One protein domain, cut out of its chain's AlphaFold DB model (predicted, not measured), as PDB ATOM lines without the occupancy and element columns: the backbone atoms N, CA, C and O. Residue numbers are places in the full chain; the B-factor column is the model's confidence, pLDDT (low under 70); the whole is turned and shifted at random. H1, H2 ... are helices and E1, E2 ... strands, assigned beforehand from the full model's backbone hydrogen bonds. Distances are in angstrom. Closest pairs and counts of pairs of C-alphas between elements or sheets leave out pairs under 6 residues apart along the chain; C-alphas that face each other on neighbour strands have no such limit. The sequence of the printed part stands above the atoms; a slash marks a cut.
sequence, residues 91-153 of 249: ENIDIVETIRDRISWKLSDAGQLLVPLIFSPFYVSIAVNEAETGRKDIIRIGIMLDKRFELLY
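What this domain is: This is residues 91 to 153 of the 249 residues of the protein "DNA-binding transcriptional ArsR family regulator" of Herbinix hemicellulosilytica (UniProt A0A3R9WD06). A small three-stranded sheet makes a wall, which the short helix H1 only grazes; the four-residue helix H2 is set off from the sheet, close to H1. The printed part has 63 residues, with two named helices and three named strands in the order H1 E1 E2 E3 H2; the sheet order is E1 E3 E2, mixed. The class is mixed, helices and strands, with under half of the residues in named elements. The whole is compact, with a radius of gyration of the C-alphas of 12.1 A and spans of 33 by 26 by 22 A.

Where its parts are: In the sheet, E1 is residues 112 to 117, 15.6 A long, beginning at C-alpha 112 (141.666, 129.235, 117.258). E3 is residues 137 to 142, 16.6 A, and E2 is residues 124 to 127, 10.3 A. H1 is residues 95 to 100, 8.6 A, from C-alpha 95 at (151.446, 133.846, 119.387). H2 is residues 148 to 151, 4.6 A, ending at C-alpha 151 (161.042, 136.687, 125.826).

How they stand to each other: E3 is the inner strand. E1 and E3 are parallel at 27 degrees, with N 115 and O 139 within hydrogen-bond range at 2.8 A. E2 and E3 form a hairpin, antiparallel at 165 degrees, with N 140 and O 125 at 2.8 A. H1 is on the sheet but only grazes it, with residues 95 to 99; the closest C-alphas of H1 and E1 are those of Val 96 and Gln 112, 7.8 A apart. H2 is not on the sheet. H1 and H2 are close but not clearly touching; their closest C-alphas, of Thr 98 and Glu 150, are 7.4 A apart. In H1 every O i to N i+4 pair is within hydrogen-bond range; H2 is too short for such a pair, and its one O i to N i+3 pair is within range.

The domain as a whole: The C-alphas of Glu 91 and Ala 131 are the two farthest apart, 33.5 A. The printed part has no cut; the link from H1 to E1, 11 residues, is long. The mean pLDDT of the printed part is 78.4, and 16 residues are under 70, among them residues 130 to 133 and 148 to 153.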
ATOM      1  N   GLU A  91     155.081 138.918 111.484       56.12
ATOM      2  CA  GLU A  91     156.261 138.810 110.611       56.12
ATOM      3  C   GLU A  91     157.437 138.067 111.280       56.12
ATOM      4  O   GLU A  91     158.365 137.667 110.585       56.12
ATOM      5  N   ASN A  92     157.417 137.863 112.608       55.19
ATOM      6  CA  ASN A  92     158.478 137.146 113.328       55.19
ATOM      7  C   ASN A  92     157.997 136.167 114.418       55.19
ATOM      8  O   ASN A  92     158.804 135.351 114.850       55.19
ATOM      9  N   ILE A  93     156.750 136.261 114.908       61.19
ATOM     10  CA  ILE A  93     156.239 135.468 116.044       61.19
ATOM     11  C   ILE A  93     154.759 135.115 115.822       61.19
ATOM     12  O   ILE A  93     153.918 136.015 115.737       61.19
ATOM     13  N   ASP A  94     154.417 133.823 115.818       73.50
ATOM     14  CA  ASP A  94     153.028 133.355 115.909       73.50
ATOM     15  C   ASP A  94     152.663 133.062 117.375       73.50
ATOM     16  O   ASP A  94     153.019 132.032 117.940       73.50
ATOM     17  N   ILE A  95     151.902 133.971 117.993       73.75
ATOM     18  CA  ILE A  95     151.446 133.846 119.387       73.75
ATOM     19  C   ILE A  95     150.637 132.566 119.649       73.75
ATOM     20  O   ILE A  95     150.666 132.038 120.762       73.75
ATOM     21  N   VAL A  96     149.909 132.053 118.651       76.44
ATOM     22  CA  VAL A  96     149.137 130.811 118.782       76.44
ATOM     23  C   VAL A  96     150.078 129.612 118.790       76.44
ATOM     24  O   VAL A  96     149.876 128.698 119.589       76.44
ATOM     25  N   GLU A  97     151.122 129.627 117.963       74.31
ATOM     26  CA  GLU A  97     152.182 128.613 117.972       74.31
ATOM     27  C   GLU A  97     152.982 128.651 119.282       74.31
ATOM     28  O   GLU A  97     153.127 127.619 119.938       74.31
ATOM     29  N   THR A  98     153.366 129.843 119.759       73.81
ATOM     30  CA  THR A  98     154.041 130.016 121.057       73.81
ATOM     31  C   THR A  98     153.226 129.420 122.208       73.81
ATOM     32  O   THR A  98     153.786 128.846 123.142       73.81
ATOM     33  N   ILE A  99     151.898 129.564 122.176       76.06
ATOM     34  CA  ILE A  99     151.009 128.979 123.185       76.06
ATOM     35  C   ILE A  99     150.887 127.464 122.994       76.06
ATOM     36  O   ILE A  99     150.953 126.731 123.982       76.06
ATOM     37  N   ARG A 100     150.741 126.990 121.750       75.62
ATOM     38  CA  ARG A 100     150.614 125.566 121.406       75.62
ATOM     39  C   ARG A 100     151.771 124.742 121.958       75.62
ATOM     40  O   ARG A 100     151.530 123.710 122.573       75.62
ATOM     41  N   ASP A 101     152.999 125.217 121.796       69.12
ATOM     42  CA  ASP A 101     154.197 124.496 122.239       69.12
ATOM     43  C   ASP A 101     154.342 124.412 123.765       69.12
ATOM     44  O   ASP A 101     155.175 123.661 124.277       69.12
ATOM     45  N   ARG A 102     153.532 125.171 124.509       68.88
ATOM     46  CA  ARG A 102     153.619 125.304 125.969       68.88
ATOM     47  C   ARG A 102     152.460 124.670 126.721       68.88
ATOM     48  O   ARG A 102     152.506 124.605 127.948       68.88
ATOM     49  N   ILE A 103     151.428 124.216 126.018       72.56
ATOM     50  CA  ILE A 103     150.299 123.512 126.619       72.56
ATOM     51  C   ILE A 103     150.406 122.015 126.343       72.56
ATOM     52  O   ILE A 103     150.881 121.589 125.296       72.56
ATOM     53  N   SER A 104     149.955 121.195 127.292       67.06
ATOM     54  CA  SER A 104     149.947 119.736 127.136       67.06
ATOM     55  C   SER A 104     148.741 119.213 126.348       67.06
ATOM     56  O   SER A 104     148.651 118.012 126.106       67.06
ATOM     57  N   TRP A 105     147.803 120.088 125.979       71.75
ATOM     58  CA  TRP A 105     146.509 119.722 125.402       71.75
ATOM     59  C   TRP A 105     146.540 119.931 123.890       71.75
ATOM     60  O   TRP A 105     147.162 120.878 123.400       71.75
ATOM     61  N   LYS A 106     145.853 119.067 123.137       76.19
ATOM     62  CA  LYS A 106     145.781 119.205 121.679       76.19
ATOM     63  C   LYS A 106     144.797 120.324 121.325       76.19
ATOM     64  O   LYS A 106     143.631 120.259 121.699       76.19
ATOM     65  N   LEU A 107     145.262 121.321 120.574       78.31
ATOM     66  CA  LEU A 107     144.382 122.352 120.020       78.31
ATOM     67  C   LEU A 107     143.458 121.771 118.940       78.31
ATOM     68  O   LEU A 107     143.835 120.864 118.194       78.31
ATOM     69  N   SER A 108     142.259 122.334 118.846       82.81
ATOM     70  CA  SER A 108     141.221 121.994 117.886       82.81
ATOM     71  C   SER A 108     141.678 122.199 116.444       82.81
ATOM     72  O   SER A 108     142.202 123.252 116.062       82.81
ATOM     73  N   ASP A 109     141.376 121.204 115.609       83.12
ATOM     74  CA  ASP A 109     141.627 121.236 114.167       83.12
ATOM     75  C   ASP A 109     140.726 122.271 113.447       83.12
ATOM     76  O   ASP A 109     141.008 122.665 112.316       83.12
ATOM     77  N   ALA A 110     139.669 122.778 114.103       86.19
ATOM     78  CA  ALA A 110     138.821 123.860 113.581       86.19
ATOM     79  C   ALA A 110     139.478 125.257 113.673       86.19
ATOM     80  O   ALA A 110     138.937 126.239 113.150       86.19
ATOM     81  N   GLY A 111     140.640 125.355 114.328       86.00
ATOM     82  CA  GLY A 111     141.413 126.579 114.516       86.00
ATOM     83  C   GLY A 111     141.166 127.259 115.863       86.00
ATOM     84  O   GLY A 111     140.518 126.717 116.755       86.00
ATOM     85  N   GLN A 112     141.699 128.471 116.010       86.62
ATOM     86  CA  GLN A 112     141.666 129.235 117.258       86.62
ATOM     87  C   GLN A 112     141.028 130.611 117.042       86.62
ATOM     88  O   GLN A 112     141.107 131.200 115.960       86.62
ATOM     89  N   LEU A 113     140.387 131.130 118.085       88.81
ATOM     90  CA  LEU A 113     139.913 132.502 118.178       88.81
ATOM     91  C   LEU A 113     140.705 133.226 119.265       88.81
ATOM     92  O   LEU A 113     140.627 132.869 120.442       88.81
ATOM     93  N   LEU A 114     141.441 134.259 118.862       88.81
ATOM     94  CA  LEU A 114     142.152 135.142 119.778       88.81
ATOM     95  C   LEU A 114     141.206 136.232 120.297       88.81
ATOM     96  O   LEU A 114     140.585 136.933 119.502       88.81
ATOM     97  N   VAL A 115     141.108 136.387 121.619       92.75
ATOM     98  CA  VAL A 115     140.200 137.336 122.280       92.75
ATOM     99  C   VAL A 115     140.966 138.210 123.286       92.75
ATOM    100  O   VAL A 115     141.623 137.673 124.177       92.75
ATOM    101  N   PRO A 116     140.881 139.550 123.219       94.62
ATOM    102  CA  PRO A 116     141.530 140.411 124.204       94.62
ATOM    103  C   PRO A 116     140.826 140.377 125.569       94.62
ATOM    104  O   PRO A 116     139.599 140.446 125.660       94.62
ATOM    105  N   LEU A 117     141.608 140.354 126.649       94.50
ATOM    106  CA  LEU A 117     141.147 140.551 128.025       94.50
ATOM    107  C   LEU A 117     141.459 141.978 128.476       94.50
ATOM    108  O   LEU A 117     142.590 142.299 128.841       94.50
ATOM    109  N   ILE A 118     140.435 142.829 128.480       92.38
ATOM    110  CA  ILE A 118     140.561 144.238 128.886       92.38
ATOM    111  C   ILE A 118     140.638 144.362 130.415       92.38
ATOM    112  O   ILE A 118     141.510 145.044 130.943       92.38
ATOM    113  N   PHE A 119     139.766 143.652 131.136       90.19
ATOM    114  CA  PHE A 119     139.677 143.715 132.602       90.19
ATOM    115  C   PHE A 119     140.632 142.755 133.326       90.19
ATOM    116  O   PHE A 119     140.700 142.738 134.553       90.19
ATOM    117  N   SER A 120     141.396 141.960 132.577       91.50
ATOM    118  CA  SER A 120     142.462 141.101 133.103       91.50
ATOM    119  C   SER A 120     143.712 141.269 132.234       91.50
ATOM    120  O   SER A 120     144.104 140.350 131.515       91.50
ATOM    121  N   PRO A 121     144.330 142.466 132.261       90.94
ATOM    122  CA  PRO A 121     145.261 142.913 131.227       90.94
ATOM    123  C   PRO A 121     146.595 142.155 131.184       90.94
ATOM    124  O   PRO A 121     147.309 142.269 130.195       90.94
ATOM    125  N   PHE A 122     146.917 141.361 132.208       87.44
ATOM    126  CA  PHE A 122     148.140 140.552 132.288       87.44
ATOM    127  C   PHE A 122     147.871 139.041 132.299       87.44
ATOM    128  O   PHE A 122     148.760 138.259 132.626       87.44
ATOM    129  N   TYR A 123     146.639 138.619 132.004       85.88
ATOM    130  CA  TYR A 123     146.228 137.224 132.130       85.88
ATOM    131  C   TYR A 123     146.182 136.514 130.775       85.88
ATOM    132  O   TYR A 123     145.875 137.131 129.756       85.88
ATOM    133  N   VAL A 124     146.443 135.208 130.770       86.81
ATOM    134  CA  VAL A 124     146.196 134.325 129.622       86.81
ATOM    135  C   VAL A 124     145.244 133.229 130.080       86.81
ATOM    136  O   VAL A 124     145.468 132.609 131.116       86.81
ATOM    137  N   SER A 125     144.182 132.986 129.317       87.50
ATOM    138  CA  SER A 125     143.260 131.874 129.565       87.50
ATOM    139  C   SER A 125     142.966 131.145 128.266       87.50
ATOM    140  O   SER A 125     142.766 131.788 127.235       87.50
ATOM    141  N   ILE A 126     142.902 129.823 128.324       87.19
ATOM    142  CA  ILE A 126     142.656 128.981 127.159       87.19
ATOM    143  C   ILE A 126     141.451 128.113 127.490       87.19
ATOM    144  O   ILE A 126     141.423 127.458 128.529       87.19
ATOM    145  N   ALA A 127     140.440 128.151 126.629       86.38
ATOM    146  CA  ALA A 127     139.307 127.243 126.690       86.38
ATOM    147  C   ALA A 127     139.391 126.300 125.489       86.38
ATOM    148  O   ALA A 127     139.212 126.738 124.349       86.38
ATOM    149  N   VAL A 128     139.685 125.036 125.784       82.12
ATOM    150  CA  VAL A 128     139.733 123.925 124.829       82.12
ATOM    151  C   VAL A 128     138.554 123.010 125.129       82.12
ATOM    152  O   VAL A 128     138.249 122.773 126.298       82.12
ATOM    153  N   ASN A 129     137.885 122.514 124.090       71.12
ATOM    154  CA  ASN A 129     136.850 121.498 124.243       71.12
ATOM    155  C   ASN A 129     137.223 120.251 123.440       71.12
ATOM    156  O   ASN A 129     137.007 120.198 122.232       71.12
ATOM    157  N   GLU A 130     137.775 119.244 124.117       64.81
ATOM    158  CA  GLU A 130     138.190 117.988 123.478       64.81
ATOM    159  C   GLU A 130     137.000 117.156 122.967       64.81
ATOM    160  O   GLU A 130     137.157 116.358 122.045       64.81
ATOM    161  N   ALA A 131     135.800 117.348 123.532       62.97
ATOM    162  CA  ALA A 131     134.622 116.541 123.218       62.97
ATOM    163  C   ALA A 131     133.854 117.015 121.968       62.97
ATOM    164  O   ALA A 131     133.106 116.242 121.372       62.97
ATOM    165  N   GLU A 132     134.021 118.274 121.551       64.06
ATOM    166  CA  GLU A 132     133.263 118.871 120.445       64.06
ATOM    167  C   GLU A 132     134.149 119.111 119.217       64.06
ATOM    168  O   GLU A 132     134.672 120.206 118.987       64.06
ATOM    169  N   THR A 133     134.271 118.089 118.367       62.28
ATOM    170  CA  THR A 133     134.942 118.224 117.069       62.28
ATOM    171  C   THR A 133     134.220 119.270 116.210       62.28
ATOM    172  O   THR A 133     133.047 119.094 115.878       62.28
ATOM    173  N   GLY A 134     134.909 120.352 115.834       74.81
ATOM    174  CA  GLY A 134     134.386 121.381 114.922       74.81
ATOM    175  C   GLY A 134     134.199 122.780 115.518       74.81
ATOM    176  O   GLY A 134     133.846 123.700 114.778       74.81
ATOM    177  N   ARG A 135     134.462 122.991 116.816       82.62
ATOM    178  CA  ARG A 135     134.521 124.341 117.409       82.62
ATOM    179  C   ARG A 135     135.954 124.847 117.514       82.62
ATOM    180  O   ARG A 135     136.867 124.079 117.799       82.62
ATOM    181  N   LYS A 136     136.141 126.150 117.281       87.62
ATOM    182  CA  LYS A 136     137.430 126.822 117.494       87.62
ATOM    183  C   LYS A 136     137.746 126.906 118.983       87.62
ATOM    184  O   LYS A 136     136.853 127.239 119.763       87.62
ATOM    185  N   ASP A 137     139.008 126.714 119.348       87.94
ATOM    186  CA  ASP A 137     139.455 127.003 120.713       87.94
ATOM    187  C   ASP A 137     139.451 128.505 120.964       87.94
ATOM    188  O   ASP A 137     139.690 129.305 120.054       87.94
ATOM    189  N   ILE A 138     139.230 128.902 122.214       90.12
ATOM    190  CA  ILE A 138     139.271 130.310 122.601       90.12
ATOM    191  C   ILE A 138     140.549 130.563 123.388       90.12
ATOM    192  O   ILE A 138     140.701 130.090 124.515       90.12
ATOM    193  N   ILE A 139     141.430 131.377 122.817       89.31
ATOM    194  CA  ILE A 139     142.637 131.870 123.473       89.31
ATOM    195  C   ILE A 139     142.374 133.316 123.871       89.31
ATOM    196  O   ILE A 139     142.183 134.178 123.014       89.31
ATOM    197  N   ARG A 140     142.358 133.602 125.174       92.00
ATOM    198  CA  ARG A 140     142.184 134.962 125.688       92.00
ATOM    199  C   ARG A 140     143.497 135.501 126.232       92.00
ATOM    200  O   ARG A 140     144.116 134.841 127.063       92.00
ATOM    201  N   ILE A 141     143.891 136.693 125.793       90.62
ATOM    202  CA  ILE A 141     145.168 137.325 126.148       90.62
ATOM    203  C   ILE A 141     144.919 138.740 126.661       90.62
ATOM    204  O   ILE A 141     144.205 139.526 126.044       90.62
ATOM    205  N   GLY A 142     145.527 139.067 127.796       93.00
ATOM    206  CA  GLY A 142     145.540 140.395 128.391       93.00
ATOM    207  C   GLY A 142     146.074 141.473 127.453       93.00
ATOM    208  O   GLY A 142     147.106 141.296 126.816       93.00
ATOM    209  N   ILE A 143     145.395 142.619 127.399       93.56
ATOM    210  CA  ILE A 143     145.766 143.736 126.510       93.56
ATOM    211  C   ILE A 143     147.111 144.403 126.842       93.56
ATOM    212  O   ILE A 143     147.629 145.153 126.022       93.56
ATOM    213  N   MET A 144     147.674 144.160 128.030       89.88
ATOM    214  CA  MET A 144     149.009 144.638 128.414       89.88
ATOM    215  C   MET A 144     150.093 143.571 128.234       89.88
ATOM    216  O   MET A 144     151.263 143.840 128.516       89.88
ATOM    217  N   LEU A 145     149.730 142.370 127.777       87.31
ATOM    218  CA  LEU A 145     150.700 141.382 127.334       87.31
ATOM    219  C   LEU A 145     151.176 141.736 125.932       87.31
ATOM    220  O   LEU A 145     150.406 142.135 125.062       87.31
ATOM    221  N   ASP A 146     152.470 141.560 125.729       83.88
ATOM    222  CA  ASP A 146     153.145 141.842 124.477       83.88
ATOM    223  C   ASP A 146     154.182 140.741 124.208       83.88
ATOM    224  O   ASP A 146     154.338 139.819 125.013       83.88
ATOM    225  N   LYS A 147     154.922 140.807 123.097       74.06
ATOM    226  CA  LYS A 147     155.932 139.795 122.737       74.06
ATOM    227  C   LYS A 147     157.030 139.586 123.787       74.06
ATOM    228  O   LYS A 147     157.748 138.595 123.748       74.06
ATOM    229  N   ARG A 148     157.200 140.485 124.763       68.81
ATOM    230  CA  ARG A 148     158.117 140.256 125.888       68.81
ATOM    231  C   ARG A 148     157.614 139.146 126.807       68.81
ATOM    232  O   ARG A 148     158.435 138.523 127.467       68.81
ATOM    233  N   PHE A 149     156.313 138.849 126.812       66.12
ATOM    234  CA  PHE A 149     155.783 137.623 127.412       66.12
ATOM    235  C   PHE A 149     156.410 136.380 126.776       66.12
ATOM    236  O   PHE A 149     156.696 135.416 127.471       66.12
ATOM    237  N   GLU A 150     156.714 136.402 125.480       57.81
ATOM    238  CA  GLU A 150     157.515 135.342 124.886       57.81
ATOM    239  C   GLU A 150     158.959 135.398 125.393       57.81
ATOM    240  O   GLU A 150     159.425 134.387 125.897       57.81
ATOM    241  N   LEU A 151     159.641 136.550 125.369       51.00
ATOM    242  CA  LEU A 151     161.042 136.687 125.826       51.00
ATOM    243  C   LEU A 151     161.283 136.265 127.287       51.00
ATOM    244  O   LEU A 151     162.371 135.794 127.617       51.00
ATOM    245  N   LEU A 152     160.288 136.421 128.166       52.75
ATOM    246  CA  LEU A 152     160.351 135.951 129.554       52.75
ATOM    247  C   LEU A 152     160.377 134.417 129.664       52.75
ATOM    248  O   LEU A 152     160.847 133.896 130.671       52.75
ATOM    249  N   TYR A 153     159.920 133.708 128.631       50.75
ATOM    250  CA  TYR A 153     159.780 132.250 128.608       50.75
ATOM    251  C   TYR A 153     160.579 131.556 127.475       50.75
ATOM    252  O   TYR A 153     160.871 130.374 127.589       50.75
TER     253      TYR A 153